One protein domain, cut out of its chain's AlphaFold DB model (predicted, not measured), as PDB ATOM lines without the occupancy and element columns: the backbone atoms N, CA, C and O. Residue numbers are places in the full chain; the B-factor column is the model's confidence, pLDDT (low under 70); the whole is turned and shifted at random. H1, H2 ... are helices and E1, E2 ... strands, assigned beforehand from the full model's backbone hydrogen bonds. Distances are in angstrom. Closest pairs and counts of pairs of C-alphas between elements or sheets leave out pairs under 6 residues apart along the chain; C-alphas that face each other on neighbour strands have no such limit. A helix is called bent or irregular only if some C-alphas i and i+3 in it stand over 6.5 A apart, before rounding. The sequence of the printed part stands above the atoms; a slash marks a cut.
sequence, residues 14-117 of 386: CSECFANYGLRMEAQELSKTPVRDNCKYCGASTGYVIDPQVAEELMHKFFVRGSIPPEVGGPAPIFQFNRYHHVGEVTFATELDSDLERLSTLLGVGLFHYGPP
ATOM      1  N   CYS A  14     -34.054  31.406   5.009       96.06
ATOM      2  CA  CYS A  14     -32.725  32.008   4.904       96.06
ATOM      3  C   CYS A  14     -32.576  32.801   3.605       96.06
ATOM      4  O   CYS A  14     -33.337  32.585   2.664       96.06
ATOM      5  N   SER A  15     -31.578  33.683   3.526       96.75
ATOM      6  CA  SER A  15     -31.312  34.487   2.324       96.75
ATOM      7  C   SER A  15     -31.146  33.635   1.058       96.75
ATOM      8  O   SER A  15     -31.615  34.016  -0.008       96.75
ATOM      9  N   GLU A  16     -30.553  32.443   1.167       96.56
ATOM     10  CA  GLU A  16     -30.365  31.528   0.031       96.56
ATOM     11  C   GLU A  16     -31.658  30.827  -0.423       96.56
ATOM     12  O   GLU A  16     -31.640  30.089  -1.405       96.56
ATOM     13  N   CYS A  17     -32.787  31.030   0.268       96.31
ATOM     14  CA  CYS A  17     -34.090  30.545  -0.190       96.31
ATOM     15  C   CYS A  17     -34.626  31.315  -1.400       96.31
ATOM     16  O   CYS A  17     -35.518  30.788  -2.064       96.31
ATOM     17  N   PHE A  18     -34.116  32.523  -1.669       97.31
ATOM     18  CA  PHE A  18     -34.634  33.389  -2.725       97.31
ATOM     19  C   PHE A  18     -33.944  33.136  -4.064       97.31
ATOM     20  O   PHE A  18     -32.716  33.235  -4.164       97.31
ATOM     21  N   ALA A  19     -34.718  32.817  -5.098       96.44
ATOM     22  CA  ALA A  19     -34.236  32.624  -6.459       96.44
ATOM     23  C   ALA A  19     -33.859  33.955  -7.129       96.44
ATOM     24  O   ALA A  19     -32.842  34.023  -7.825       96.44
ATOM     25  N   ASN A  20     -34.624  35.019  -6.873       97.19
ATOM     26  CA  ASN A  20     -34.343  36.356  -7.363       97.19
ATOM     27  C   ASN A  20     -33.099  36.931  -6.671       97.19
ATOM     28  O   ASN A  20     -33.042  37.096  -5.449       97.19
ATOM     29  N   TYR A  21     -32.088  37.257  -7.474       95.75
ATOM     30  CA  TYR A  21     -30.795  37.701  -6.957       95.75
ATOM     31  C   TYR A  21     -30.870  39.059  -6.247       95.75
ATOM     32  O   TYR A  21     -30.219  39.241  -5.221       95.75
ATOM     33  N   GLY A  22     -31.683  39.994  -6.752       96.31
ATOM     34  CA  GLY A  22     -31.883  41.299  -6.116       96.31
ATOM     35  C   GLY A  22     -32.484  41.147  -4.719       96.31
ATOM     36  O   GLY A  22     -31.909  41.629  -3.749       96.31
ATOM     37  N   LEU A  23     -33.572  40.381  -4.598       97.19
ATOM     38  CA  LEU A  23     -34.214  40.102  -3.310       97.19
ATOM     39  C   LEU A  23     -33.272  39.375  -2.340       97.19
ATOM     40  O   LEU A  23     -33.235  39.695  -1.152       97.19
ATOM     41  N   ARG A  24     -32.465  38.428  -2.839       96.88
ATOM     42  CA  ARG A  24     -31.426  37.762  -2.039       96.88
ATOM     43  C   ARG A  24     -30.412  38.760  -1.481       96.88
ATOM     44  O   ARG A  24     -30.083  38.674  -0.300       96.88
ATOM     45  N   MET A  25     -29.917  39.684  -2.303       96.12
ATOM     46  CA  MET A  25     -28.961  40.710  -1.875       96.12
ATOM     47  C   MET A  25     -29.563  41.619  -0.797       96.12
ATOM     48  O   MET A  25     -28.922  41.846   0.228       96.12
ATOM     49  N   GLU A  26     -30.814  42.052  -0.974       96.50
ATOM     50  CA  GLU A  26     -31.537  42.833   0.041       96.50
ATOM     51  C   GLU A  26     -31.675  42.063   1.365       96.50
ATOM     52  O   GLU A  26     -31.462  42.609   2.449       96.50
ATOM     53  N   ALA A  27     -31.964  40.761   1.291       96.25
ATOM     54  CA  ALA A  27     -32.080  39.896   2.464       96.25
ATOM     55  C   ALA A  27     -30.755  39.757   3.229       96.25
ATOM     56  O   ALA A  27     -30.751  39.760   4.463       96.25
ATOM     57  N   GLN A  28     -29.636  39.660   2.507       94.88
ATOM     58  CA  GLN A  28     -28.289  39.594   3.086       94.88
ATOM     59  C   GLN A  28     -27.838  40.931   3.697       94.88
ATOM     60  O   GLN A  28     -27.023  40.941   4.619       94.88
ATOM     61  N   GLU A  29     -28.343  42.062   3.201       94.38
ATOM     62  CA  GLU A  29     -28.056  43.373   3.787       94.38
ATOM     63  C   GLU A  29     -28.822  43.584   5.103       94.38
ATOM     64  O   GLU A  29     -28.239  44.043   6.095       94.38
ATOM     65  N   LEU A  30     -30.112  43.225   5.114       94.88
ATOM     66  CA  LEU A  30     -31.013  43.427   6.252       94.88
ATOM     67  C   LEU A  30     -30.719  42.484   7.423       94.88
ATOM     68  O   LEU A  30     -30.730  42.918   8.576       94.88
ATOM     69  N   SER A  31     -30.431  41.207   7.151       93.75
ATOM     70  CA  SER A  31     -30.085  40.235   8.188       93.75
ATOM     71  C   SER A  31     -28.606  39.895   8.167       93.75
ATOM     72  O   SER A  31     -28.055  39.487   7.152       93.75
ATOM     73  N   LYS A  32     -27.964  39.999   9.334       87.50
ATOM     74  CA  LYS A  32     -26.553  39.626   9.537       87.50
ATOM     75  C   LYS A  32     -26.382  38.427  10.462       87.50
ATOM     76  O   LYS A  32     -25.260  38.095  10.841       87.50
ATOM     77  N   THR A  33     -27.481  37.770  10.825       93.69
ATOM     78  CA  THR A  33     -27.466  36.573  11.670       93.69
ATOM     79  C   THR A  33     -27.241  35.348  10.790       93.69
ATOM     80  O   THR A  33     -28.152  34.986  10.050       93.69
ATOM     81  N   PRO A  34     -26.061  34.703  10.814       92.31
ATOM     82  CA  PRO A  34     -25.796  33.563   9.946       92.31
ATOM     83  C   PRO A  34     -26.662  32.365  10.337       92.31
ATOM     84  O   PRO A  34     -26.940  32.144  11.521       92.31
ATOM     85  N   VAL A  35     -27.050  31.561   9.349       92.19
ATOM     86  CA  VAL A  35     -27.695  30.271   9.621       92.19
ATOM     87  C   VAL A  35     -26.681  29.347  10.314       92.19
ATOM     88  O   VAL A  35     -25.524  29.276   9.903       92.19
ATOM     89  N   ARG A  36     -27.086  28.679  11.403       85.62
ATOM     90  CA  ARG A  36     -26.201  27.786  12.182       85.62
ATOM     91  C   ARG A  36     -26.261  26.323  11.740       85.62
ATOM     92  O   ARG A  36     -25.244  25.643  11.793       85.62
ATOM     93  N   ASP A  37     -27.431  25.881  11.293       86.06
ATOM     94  CA  ASP A  37     -27.699  24.538  10.772       86.06
ATOM     95  C   ASP A  37     -28.131  24.629   9.301       86.06
ATOM     96  O   ASP A  37     -28.315  25.719   8.767       86.06
ATOM     97  N   ASN A  38     -28.329  23.502   8.618       90.06
ATOM     98  CA  ASN A  38     -28.877  23.546   7.262       90.06
ATOM     99  C   ASN A  38     -30.296  24.136   7.288       90.06
ATOM    100  O   ASN A  38     -31.156  23.665   8.037       90.06
ATOM    101  N   CYS A  39     -30.555  25.141   6.448       90.75
ATOM    102  CA  CYS A  39     -31.883  25.724   6.296       90.75
ATOM    103  C   CYS A  39     -32.897  24.632   5.935       90.75
ATOM    104  O   CYS A  39     -32.692  23.884   4.981       90.75
ATOM    105  N   LYS A  40     -34.026  24.557   6.645       89.31
ATOM    106  CA  LYS A  40     -35.013  23.491   6.412       89.31
ATOM    107  C   LYS A  40     -35.775  23.634   5.094       89.31
ATOM    108  O   LYS A  40     -36.337  22.655   4.614       89.31
ATOM    109  N   TYR A  41     -35.759  24.826   4.494       90.06
ATOM    110  CA  TYR A  41     -36.475  25.119   3.253       90.06
ATOM    111  C   TYR A  41     -35.644  24.879   1.990       90.06
ATOM    112  O   TYR A  41     -36.180  24.368   1.011       90.06
ATOM    113  N   CYS A  42     -34.358  25.245   1.988       92.88
ATOM    114  CA  CYS A  42     -33.487  25.088   0.813       92.88
ATOM    115  C   CYS A  42     -32.257  24.198   1.049       92.88
ATOM    116  O   CYS A  42     -31.531  23.898   0.107       92.88
ATOM    117  N   GLY A  43     -31.995  23.774   2.288       92.12
ATOM    118  CA  GLY A  43     -30.844  22.945   2.653       92.12
ATOM    119  C   GLY A  43     -29.511  23.692   2.749       92.12
ATOM    120  O   GLY A  43     -28.502  23.066   3.068       92.12
ATOM    121  N   ALA A  44     -29.477  25.003   2.490       92.31
ATOM    122  CA  ALA A  44     -28.242  25.780   2.523       92.31
ATOM    123  C   ALA A  44     -27.644  25.840   3.937       92.31
ATOM    124  O   ALA A  44     -28.347  26.102   4.912       92.31
ATOM    125  N   SER A  45     -26.330  25.639   4.027       90.50
ATOM    126  CA  SER A  45     -25.522  25.808   5.244       90.50
ATOM    127  C   SER A  45     -24.869  27.194   5.345       90.50
ATOM    128  O   SER A  45     -24.035  27.440   6.212       90.50
ATOM    129  N   THR A  46     -25.205  28.092   4.418       91.19
ATOM    130  CA  THR A  46     -24.687  29.462   4.320       91.19
ATOM    131  C   THR A  46     -25.850  30.440   4.151       91.19
ATOM    132  O   THR A  46     -26.984  30.020   3.917       91.19
ATOM    133  N   GLY A  47     -25.577  31.738   4.295       93.62
ATOM    134  CA  GLY A  47     -26.586  32.797   4.248       93.62
ATOM    135  C   GLY A  47     -27.021  33.272   5.633       93.62
ATOM    136  O   GLY A  47     -26.420  32.912   6.652       93.62
ATOM    137  N   TYR A  48     -28.075  34.086   5.662       96.31
ATOM    138  CA  TYR A  48     -28.571  34.738   6.874       96.31
ATOM    139  C   TYR A  48     -30.021  34.363   7.176       96.31
ATOM    140  O   TYR A  48     -30.803  34.107   6.264       96.31
ATOM    141  N   VAL A  49     -30.364  34.304   8.462       96.12
ATOM    142  CA  VAL A  49     -31.697  33.957   8.969       96.12
ATOM    143  C   VAL A  49     -32.691  35.057   8.612       96.12
ATOM    144  O   VAL A  49     -32.433  36.229   8.875       96.12
ATOM    145  N   ILE A  50     -33.833  34.665   8.058       96.81
ATOM    146  CA  ILE A  50     -34.949  35.549   7.722       96.81
ATOM    147  C   ILE A  50     -36.124  35.161   8.618       96.81
ATOM    148  O   ILE A  50     -36.881  34.235   8.324       96.81
ATOM    149  N   ASP A  51     -36.215  35.837   9.757       94.38
ATOM    150  CA  ASP A  51     -37.353  35.738  10.668       94.38
ATOM    151  C   ASP A  51     -38.530  36.612  10.176       94.38
ATOM    152  O   ASP A  51     -38.381  37.338   9.186       94.38
ATOM    153  N   PRO A  52     -39.711  36.553  10.822       95.25
ATOM    154  CA  PRO A  52     -40.853  37.364  10.408       95.25
ATOM    155  C   PRO A  52     -40.573  38.874  10.372       95.25
ATOM    156  O   PRO A  52     -41.090  39.559   9.498       95.25
ATOM    157  N   GLN A  53     -39.719  39.401  11.253       95.06
ATOM    158  CA  GLN A  53     -39.395  40.828  11.263       95.06
ATOM    159  C   GLN A  53     -38.560  41.215  10.033       95.06
ATOM    160  O   GLN A  53     -38.851  42.207   9.366       95.06
ATOM    161  N   VAL A  54     -37.540  40.420   9.699       96.75
ATOM    162  CA  VAL A  54     -36.728  40.636   8.490       96.75
ATOM    163  C   VAL A  54     -37.567  40.432   7.228       96.75
ATOM    164  O   VAL A  54     -37.425  41.189   6.269       96.75
ATOM    165  N   ALA A  55     -38.451  39.434   7.214       97.31
ATOM    166  CA  ALA A  55     -39.344  39.176   6.089       97.31
ATOM    167  C   ALA A  55     -40.313  40.344   5.840       97.31
ATOM    168  O   ALA A  55     -40.526  40.717   4.687       97.31
ATOM    169  N   GLU A  56     -40.871  40.942   6.895       97.38
ATOM    170  CA  GLU A  56     -41.741  42.117   6.783       97.38
ATOM    171  C   GLU A  56     -40.979  43.329   6.222       97.38
ATOM    172  O   GLU A  56     -41.464  43.992   5.301       97.38
ATOM    173  N   GLU A  57     -39.751  43.576   6.689       97.50
ATOM    174  CA  GLU A  57     -38.919  44.649   6.134       97.50
ATOM    175  C   GLU A  57     -38.521  44.373   4.676       97.50
ATOM    176  O   GLU A  57     -38.503  45.301   3.872       97.50
ATOM    177  N   LEU A  58     -38.279  43.114   4.289       97.62
ATOM    178  CA  LEU A  58     -38.057  42.743   2.886       97.62
ATOM    179  C   LEU A  58     -39.282  43.020   2.015       97.62
ATOM    180  O   LEU A  58     -39.139  43.568   0.920       97.62
ATOM    181  N   MET A  59     -40.481  42.690   2.504       97.50
ATOM    182  CA  MET A  59     -41.733  43.008   1.818       97.50
ATOM    183  C   MET A  59     -41.881  44.520   1.614       97.50
ATOM    184  O   MET A  59     -42.218  44.972   0.516       97.50
ATOM    185  N   HIS A  60     -41.563  45.322   2.632       96.00
ATOM    186  CA  HIS A  60     -41.590  46.777   2.518       96.00
ATOM    187  C   HIS A  60     -40.496  47.344   1.606       96.00
ATOM    188  O   HIS A  60     -40.800  48.217   0.793       96.00
ATOM    189  N   LYS A  61     -39.246  46.885   1.722       95.25
ATOM    190  CA  LYS A  61     -38.107  47.390   0.942       95.25
ATOM    191  C   LYS A  61     -38.247  47.036  -0.531       95.25
ATOM    192  O   LYS A  61     -38.362  47.928  -1.366       95.25
ATOM    193  N   PHE A  62     -38.315  45.744  -0.830       96.56
ATOM    194  CA  PHE A  62     -38.278  45.256  -2.201       96.56
ATOM    195  C   PHE A  62     -39.607  45.510  -2.912       96.56
ATOM    196  O   PHE A  62     -39.633  46.174  -3.941       96.56
ATOM    197  N   PHE A  63     -40.730  45.038  -2.361       94.94
ATOM    198  CA  PHE A  63     -42.009  45.083  -3.077       94.94
ATOM    199  C   PHE A  63     -42.737  46.414  -2.928       94.94
ATOM    200  O   PHE A  63     -43.240  46.931  -3.917       94.94
ATOM    201  N   VAL A  64     -42.813  46.999  -1.731       92.38
ATOM    202  CA  VAL A  64     -43.541  48.267  -1.559       92.38
ATOM    203  C   VAL A  64     -42.703  49.433  -2.085       92.38
ATOM    204  O   VAL A  64     -43.040  49.995  -3.125       92.38
ATOM    205  N   ARG A  65     -41.588  49.788  -1.435       89.75
ATOM    206  CA  ARG A  65     -40.757  50.945  -1.823       89.75
ATOM    207  C   ARG A  65     -40.129  50.777  -3.206       89.75
ATOM    208  O   ARG A  65     -40.185  51.710  -4.001       89.75
ATOM    209  N   GLY A  66     -39.635  49.582  -3.525       90.00
ATOM    210  CA  GLY A  66     -39.081  49.272  -4.845       90.00
ATOM    211  C   GLY A  66     -40.090  49.338  -6.000       90.00
ATOM    212  O   GLY A  66     -39.679  49.331  -7.154       90.00
ATOM    213  N   SER A  67     -41.394  49.450  -5.715       87.69
ATOM    214  CA  SER A  67     -42.441  49.623  -6.732       87.69
ATOM    215  C   SER A  67     -42.842  51.078  -6.993       87.69
ATOM    216  O   SER A  67     -43.781  51.329  -7.744       87.69
ATOM    217  N   ILE A  68     -42.173  52.058  -6.374       82.75
ATOM    218  CA  ILE A  68     -42.447  53.481  -6.619       82.75
ATOM    219  C   ILE A  68     -42.036  53.834  -8.060       82.75
ATOM    220  O   ILE A  68     -40.846  53.778  -8.382       82.75
ATOM    221  N   PRO A  69     -42.971  54.242  -8.938       74.50
ATOM    222  CA  PRO A  69     -42.626  54.578 -10.312       74.50
ATOM    223  C   PRO A  69     -41.826  55.889 -10.377       74.50
ATOM    224  O   PRO A  69     -42.208  56.872  -9.735       74.50
ATOM    225  N   PRO A  70     -40.774  55.977 -11.210       67.06
ATOM    226  CA  PRO A  70     -39.946  57.181 -11.299       67.06
ATOM    227  C   PRO A  70     -40.670  58.386 -11.926       67.06
ATOM    228  O   PRO A  70     -40.242  59.524 -11.740       67.06
ATOM    229  N   GLU A  71     -41.751  58.156 -12.681       57.78
ATOM    230  CA  GLU A  71     -42.374  59.161 -13.558       57.78
ATOM    231  C   GLU A  71     -43.574  59.902 -12.945       57.78
ATOM    232  O   GLU A  71     -43.989  60.934 -13.472       57.78
ATOM    233  N   VAL A  72     -44.148  59.423 -11.836       53.94
ATOM    234  CA  VAL A  72     -45.457  59.916 -11.348       53.94
ATOM    235  C   VAL A  72     -45.318  61.057 -10.322       53.94
ATOM    236  O   VAL A  72     -46.277  61.456  -9.670       53.94
ATOM    237  N   GLY A  73     -44.120  61.636 -10.188       49.53
ATOM    238  CA  GLY A  73     -43.897  62.869  -9.423       49.53
ATOM    239  C   GLY A  73     -44.165  62.774  -7.913       49.53
ATOM    240  O   GLY A  73     -44.229  63.803  -7.242       49.53
ATOM    241  N   GLY A  74     -44.310  61.564  -7.364       58.66
ATOM    242  CA  GLY A  74     -44.562  61.325  -5.944       58.66
ATOM    243  C   GLY A  74     -44.071  59.948  -5.475       58.66
ATOM    244  O   GLY A  74     -43.961  59.030  -6.286       58.66
ATOM    245  N   PRO A  75     -43.778  59.775  -4.168       66.81
ATOM    246  CA  PRO A  75     -43.224  58.546  -3.589       66.81
ATOM    247  C   PRO A  75     -44.321  57.499  -3.345       66.81
ATOM    248  O   PRO A  75     -44.520  57.025  -2.224       66.81
ATOM    249  N   ALA A  76     -45.130  57.221  -4.362       77.19
ATOM    250  CA  ALA A  76     -46.318  56.404  -4.214       77.19
ATOM    251  C   ALA A  76     -46.053  54.983  -4.739       77.19
ATOM    252  O   ALA A  76     -45.911  54.813  -5.950       77.19
ATOM    253  N   PRO A  77     -45.963  53.972  -3.858       84.75
ATOM    254  CA  PRO A  77     -45.782  52.591  -4.286       84.75
ATOM    255  C   PRO A  77     -47.051  52.083  -4.977       84.75
ATOM    256  O   PRO A  77     -48.155  52.484  -4.596       84.75
ATOM    257  N   ILE A  78     -46.897  51.194  -5.961       83.62
ATOM    258  CA  ILE A  78     -48.030  50.539  -6.642       83.62
ATOM    259  C   ILE A  78     -48.440  49.231  -5.963       83.62
ATOM    260  O   ILE A  78     -49.541  48.738  -6.205       83.62
ATOM    261  N   PHE A  79     -47.585  48.678  -5.099       88.81
ATOM    262  CA  PHE A  79     -47.893  47.493  -4.304       88.81
ATOM    263  C   PHE A  79     -48.056  47.819  -2.818       88.81
ATOM    264  O   PHE A  79     -47.431  48.729  -2.271       88.81
ATOM    265  N   GLN A  80     -48.881  47.020  -2.150       92.44
ATOM    266  CA  GLN A  80     -48.974  46.933  -0.696       92.44
ATOM    267  C   GLN A  80     -49.239  45.476  -0.301       92.44
ATOM    268  O   GLN A  80     -49.624  44.668  -1.143       92.44
ATOM    269  N   PHE A  81     -49.044  45.120   0.968       94.88
ATOM    270  CA  PHE A  81     -49.423  43.807   1.485       94.88
ATOM    271  C   PHE A  81     -50.192  43.912   2.803       94.88
ATOM    272  O   PHE A  81     -50.021  44.862   3.565       94.88
ATOM    273  N   ASN A  82     -51.084  42.954   3.060       94.12
ATOM    274  CA  ASN A  82     -51.711  42.752   4.368       94.12
ATOM    275  C   ASN A  82     -52.329  41.340   4.469       94.12
ATOM    276  O   ASN A  82     -52.359  40.583   3.500       94.12
ATOM    277  N   ARG A  83     -52.845  40.992   5.654       94.06
ATOM    278  CA  ARG A  83     -53.440  39.676   5.969       94.06
ATOM    279  C   ARG A  83     -54.791  39.366   5.305       94.06
ATOM    280  O   ARG A  83     -55.315  38.273   5.486       94.06
ATOM    281  N   TYR A  84     -55.406  40.338   4.634       91.88
ATOM    282  CA  TYR A  84     -56.705  40.193   3.969       91.88
ATOM    283  C   TYR A  84     -56.578  39.870   2.475       91.88
ATOM    284  O   TYR A  84     -57.600  39.669   1.826       91.88
ATOM    285  N   HIS A  85     -55.352  39.822   1.949       90.50
ATOM    286  CA  HIS A  85     -55.049  39.440   0.572       90.50
ATOM    287  C   HIS A  85     -54.337  38.090   0.525       90.50
ATOM    288  O   HIS A  85     -53.757  37.639   1.517       90.50
ATOM    289  N   HIS A  86     -54.365  37.455  -0.643       82.81
ATOM    290  CA  HIS A  86     -53.836  36.110  -0.849       82.81
ATOM    291  C   HIS A  86     -52.661  36.079  -1.838       82.81
ATOM    292  O   HIS A  86     -52.484  36.972  -2.666       82.81
ATOM    293  N   VAL A  87     -51.851  35.016  -1.760       83.38
ATOM    294  CA  VAL A  87     -50.798  34.736  -2.750       83.38
ATOM    295  C   VAL A  87     -51.427  34.572  -4.137       83.38
ATOM    296  O   VAL A  87     -52.455  33.910  -4.282       83.38
ATOM    297  N   GLY A  88     -50.799  35.163  -5.156       79.62
ATOM    298  CA  GLY A  88     -51.224  35.058  -6.556       79.62
ATOM    299  C   GLY A  88     -52.145  36.180  -7.053       79.62
ATOM    300  O   GLY A  88     -52.469  36.207  -8.241       79.62
ATOM    301  N   GLU A  89     -52.550  37.133  -6.203       85.69
ATOM    302  CA  GLU A  89     -53.253  38.342  -6.668       85.69
ATOM    303  C   GLU A  89     -52.358  39.190  -7.589       85.69
ATOM    304  O   GLU A  89     -52.772  39.560  -8.697       85.69
ATOM    305  N   VAL A  90     -51.109  39.409  -7.170       87.25
ATOM    306  CA  VAL A  90     -50.006  39.915  -8.002       87.25
ATOM    307  C   VAL A  90     -49.192  38.727  -8.515       87.25
ATOM    308  O   VAL A  90     -48.962  37.761  -7.787       87.25
ATOM    309  N   THR A  91     -48.780  38.780  -9.782       88.12
ATOM    310  CA  THR A  91     -47.976  37.726 -10.420       88.12
ATOM    311  C   THR A  91     -46.964  38.366 -11.349       88.12
ATOM    312  O   THR A  91     -47.355  39.145 -12.218       88.12
ATOM    313  N   PHE A  92     -45.694  38.011 -11.194       89.06
ATOM    314  CA  PHE A  92     -44.574  38.509 -11.987       89.06
ATOM    315  C   PHE A  92     -44.277  37.644 -13.213       89.06
ATOM    316  O   PHE A  92     -43.691  38.138 -14.171       89.06
ATOM    317  N   ALA A  93     -44.719  36.383 -13.217       88.19
ATOM    318  CA  ALA A  93     -44.388  35.378 -14.227       88.19
ATOM    319  C   ALA A  93     -42.869  35.142 -14.358       88.19
ATOM    320  O   ALA A  93     -42.355  34.861 -15.442       88.19
ATOM    321  N   THR A  94     -42.157  35.242 -13.234       89.62
ATOM    322  CA  THR A  94     -40.705  35.038 -13.109       89.62
ATOM    323  C   THR A  94     -40.386  34.213 -11.860       89.62
ATOM    324  O   THR A  94     -41.281  33.792 -11.127       89.62
ATOM    325  N   GLU A  95     -39.102  33.984 -11.578       93.44
ATOM    326  CA  GLU A  95     -38.656  33.310 -10.353       93.44
ATOM    327  C   GLU A  95     -39.147  33.995  -9.064       93.44
ATOM    328  O   GLU A  95     -39.304  33.331  -8.033       93.44
ATOM    329  N   LEU A  96     -39.451  35.295  -9.145       94.94
ATOM    330  CA  LEU A  96     -39.910  36.118  -8.030       94.94
ATOM    331  C   LEU A  96     -41.257  35.653  -7.456       94.94
ATOM    332  O   LEU A  96     -41.502  35.859  -6.270       94.94
ATOM    333  N   ASP A  97     -42.107  34.991  -8.248       94.19
ATOM    334  CA  ASP A  97     -43.396  34.473  -7.763       94.19
ATOM    335  C   ASP A  97     -43.205  33.440  -6.645       94.19
ATOM    336  O   ASP A  97     -43.896  33.475  -5.626       94.19
ATOM    337  N   SER A  98     -42.212  32.558  -6.801       94.19
ATOM    338  CA  SER A  98     -41.892  31.546  -5.789       94.19
ATOM    339  C   SER A  98     -41.285  32.152  -4.522       94.19
ATOM    340  O   SER A  98     -41.506  31.653  -3.418       94.19
ATOM    341  N   ASP A  99     -40.549  33.254  -4.662       96.31
ATOM    342  CA  ASP A  99     -39.959  33.969  -3.534       96.31
ATOM    343  C   ASP A  99     -41.020  34.741  -2.747       96.31
ATOM    344  O   ASP A  99     -41.032  34.701  -1.512       96.31
ATOM    345  N   LEU A 100     -41.945  35.393  -3.458       96.38
ATOM    346  CA  LEU A 100     -43.088  36.068  -2.860       96.38
ATOM    347  C   LEU A 100     -43.975  35.073  -2.106       96.38
ATOM    348  O   LEU A 100     -44.343  35.345  -0.968       96.38
ATOM    349  N   GLU A 101     -44.272  33.905  -2.683       95.56
ATOM    350  CA  GLU A 101     -45.059  32.862  -2.010       95.56
ATOM    351  C   GLU A 101     -44.431  32.446  -0.669       95.56
ATOM    352  O   GLU A 101     -45.141  32.309   0.332       95.56
ATOM    353  N   ARG A 102     -43.100  32.313  -0.606       95.19
ATOM    354  CA  ARG A 102     -42.380  31.984   0.636       95.19
ATOM    355  C   ARG A 102     -42.520  33.080   1.690       95.19
ATOM    356  O   ARG A 102     -42.838  32.767   2.837       95.19
ATOM    357  N   LEU A 103     -42.299  34.343   1.316       96.12
ATOM    358  CA  LEU A 103     -42.447  35.492   2.221       96.12
ATOM    359  C   LEU A 103     -43.889  35.627   2.719       96.12
ATOM    360  O   LEU A 103     -44.129  35.731   3.921       96.12
ATOM    361  N   SER A 104     -44.851  35.551   1.803       95.38
ATOM    362  CA  SER A 104     -46.279  35.596   2.101       95.38
ATOM    363  C   SER A 104     -46.718  34.484   3.048       95.38
ATOM    364  O   SER A 104     -47.491  34.740   3.969       95.38
ATOM    365  N   THR A 105     -46.207  33.266   2.857       93.69
ATOM    366  CA  THR A 105     -46.502  32.122   3.731       93.69
ATOM    367  C   THR A 105     -45.924  32.323   5.128       93.69
ATOM    368  O   THR A 105     -46.622  32.085   6.111       93.69
ATOM    369  N   LEU A 106     -44.675  32.795   5.230       94.12
ATOM    370  CA  LEU A 106     -44.027  33.068   6.516       94.12
ATOM    371  C   LEU A 106     -44.788  34.131   7.326       94.12
ATOM    372  O   LEU A 106     -44.921  33.991   8.539       94.12
ATOM    373  N   LEU A 107     -45.292  35.168   6.652       95.12
ATOM    374  CA  LEU A 107     -45.948  36.325   7.271       95.12
ATOM    375  C   LEU A 107     -47.476  36.200   7.394       95.12
ATOM    376  O   LEU A 107     -48.094  36.958   8.138       95.12
ATOM    377  N   GLY A 108     -48.103  35.292   6.646       94.31
ATOM    378  CA  GLY A 108     -49.560  35.211   6.535       94.31
ATOM    379  C   GLY A 108     -50.185  36.430   5.842       94.31
ATOM    380  O   GLY A 108     -51.224  36.922   6.282       94.31
ATOM    381  N   VAL A 109     -49.549  36.942   4.782       95.31
ATOM    382  CA  VAL A 109     -49.989  38.141   4.038       95.31
ATOM    383  C   VAL A 109     -49.994  37.907   2.530       95.31
ATOM    384  O   VAL A 109     -49.208  37.114   2.021       95.31
ATOM    385  N   GLY A 110     -50.825  38.642   1.795       94.75
ATOM    386  CA  GLY A 110     -50.787  38.703   0.330       94.75
ATOM    387  C   GLY A 110     -50.349  40.077  -0.165       94.75
ATOM    388  O   GLY A 110     -50.704  41.092   0.438       94.75
ATOM    389  N   LEU A 111     -49.585  40.102  -1.260       94.19
ATOM    390  CA  LEU A 111     -49.258  41.321  -2.002       94.19
ATOM    391  C   LEU A 111     -50.394  41.644  -2.977       94.19
ATOM    392  O   LEU A 111     -50.888  40.759  -3.674       94.19
ATOM    393  N   PHE A 112     -50.778  42.911  -3.050       90.12
ATOM    394  CA  PHE A 112     -51.853  43.393  -3.902       90.12
ATOM    395  C   PHE A 112     -51.497  44.746  -4.521       90.12
ATOM    396  O   PHE A 112     -50.647  45.489  -4.021       90.12
ATOM    397  N   HIS A 113     -52.178  45.070  -5.616       85.25
ATOM    398  CA  HIS A 113     -52.113  46.387  -6.231       85.25
ATOM    399  C   HIS A 113     -52.785  47.425  -5.336       85.25
ATOM    400  O   HIS A 113     -53.972  47.320  -5.027       85.25
ATOM    401  N   TYR A 114     -52.035  48.446  -4.947       80.56
ATOM    402  CA  TYR A 114     -52.523  49.548  -4.141       80.56
ATOM    403  C   TYR A 114     -52.499  50.828  -4.964       80.56
ATOM    404  O   TYR A 114     -51.448  51.432  -5.159       80.56
ATOM    405  N   GLY A 115     -53.675  51.261  -5.424       71.12
ATOM    406  CA  GLY A 115     -53.833  52.583  -6.012       71.12
ATOM    407  C   GLY A 115     -53.628  53.664  -4.964       71.12
ATOM    408  O   GLY A 115     -54.477  53.807  -4.078       71.12
ATOM    409  N   PRO A 116     -52.526  54.434  -5.018       74.00
ATOM    410  CA  PRO A 116     -52.331  55.493  -4.054       74.00
ATOM    411  C   PRO A 116     -53.432  56.542  -4.237       74.00
ATOM    412  O   PRO A 116     -53.841  56.820  -5.366       74.00
ATOM    413  N   PRO A 117     -53.899  57.179  -3.150       78.94
ATOM    414  CA  PRO A 117     -54.763  58.344  -3.272       78.94
ATOM    415  C   PRO A 117     -54.161  59.368  -4.245       78.94
ATOM    416  O   PRO A 117     -52.969  59.660  -4.153       78.94
TER     417      PRO A 117
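AT A GLANCE: This is residues 14 to 117 of the 386 residues of the protein "RES domain-containing protein" of Dyella psychrodurans (UniProt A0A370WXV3). Helix H2 runs through the middle of this domain, with helices H1 and H3 each packed on it at a steep tilt, and a small two-stranded ribbon, E1 and E2, lies on the side of H2 away from H1. The three helices form a loose triangle rather than a neat bundle, and the long loops at the two ends, with Asp 37 in one and Gly 73 in the other, make the length. The 104 printed residues include three named helices and two named strands, in the order H1, H2, E1, H3, E2; the sheet, of order E1 - E2, is antiparallel. The class is mostly helix, though under half of the residues are in named elements. The whole is compact, with a radius of gyration of the C-alphas of 14.0 A, yet elongated, spanning 45 by 25 by 24 A.

HOW THE PARTS SIT: Start at the sheet, where E1, residues 79 to 82, and E2, residues 110 to 113, are antiparallel neighbours at 144 degrees. C-alphas 81 and 111 face each other at 4.3 A; N 112 and O 80, at 2.8 A, and N 80 and O 112, at 3.0 A, are within hydrogen-bond range. Next look to H2, residues 52 to 67: its closest C-alpha pair with E1 is Val 64 and Phe 79, at 5.2 A. H2 and E2 are near each other, with 5 pairs of C-alphas within 10 A. H3, residues 96 to 107, comes closest to E2 at the C-alphas of Ser 104 and Gly 110, 5.8 A apart. With residues 103 to 107 alone H3 touches residues 52 to 59 of H2; the closest C-alphas, of Pro 52 and Leu 107, are 6.1 A apart. These two run opposite ways at a steep tilt of 41 degrees. H1, residues 21 to 30, touches H2, with the C-alphas of Ala 27 and Leu 58 closest at 6.6 A. They run opposite ways at a steep tilt of 52 degrees. H1 and H3 are near each other, with 6 pairs of C-alphas within 10 A; H1 is apart from E1 and E2. In H1 and H3 every O i to N i+4 pair is within hydrogen-bond range, in H2 10 of 12.

IN THESE COORDINATES: Find C-alpha 79 at (-47.893, 47.493, -4.304), where E1 begins; it covers 10.6 A, and E2 covers 10.2 A, ending at C-alpha 113, (-52.113, 46.387, -6.231). H2 runs 21.1 A from C-alpha 52 at (-40.853, 37.364, 10.408), and is neither bent nor irregular, but only just: C-alphas 62 and 65 are 6.2 A apart. H3 covers 16.5 A and H1 14.4 A.

THE WHOLE: The C-alphas of Asp 37 and Gly 73, the two farthest apart, are 46.3 A apart. The printed part has no cut. The links H1 to H2, H2 to E1 and E1 to H3 are long, with 21, 11 and 13 residues, and H3 to E2 is tight. The mean pLDDT of the printed part is 89.9; look at residues 70 to 75 for the values under 70.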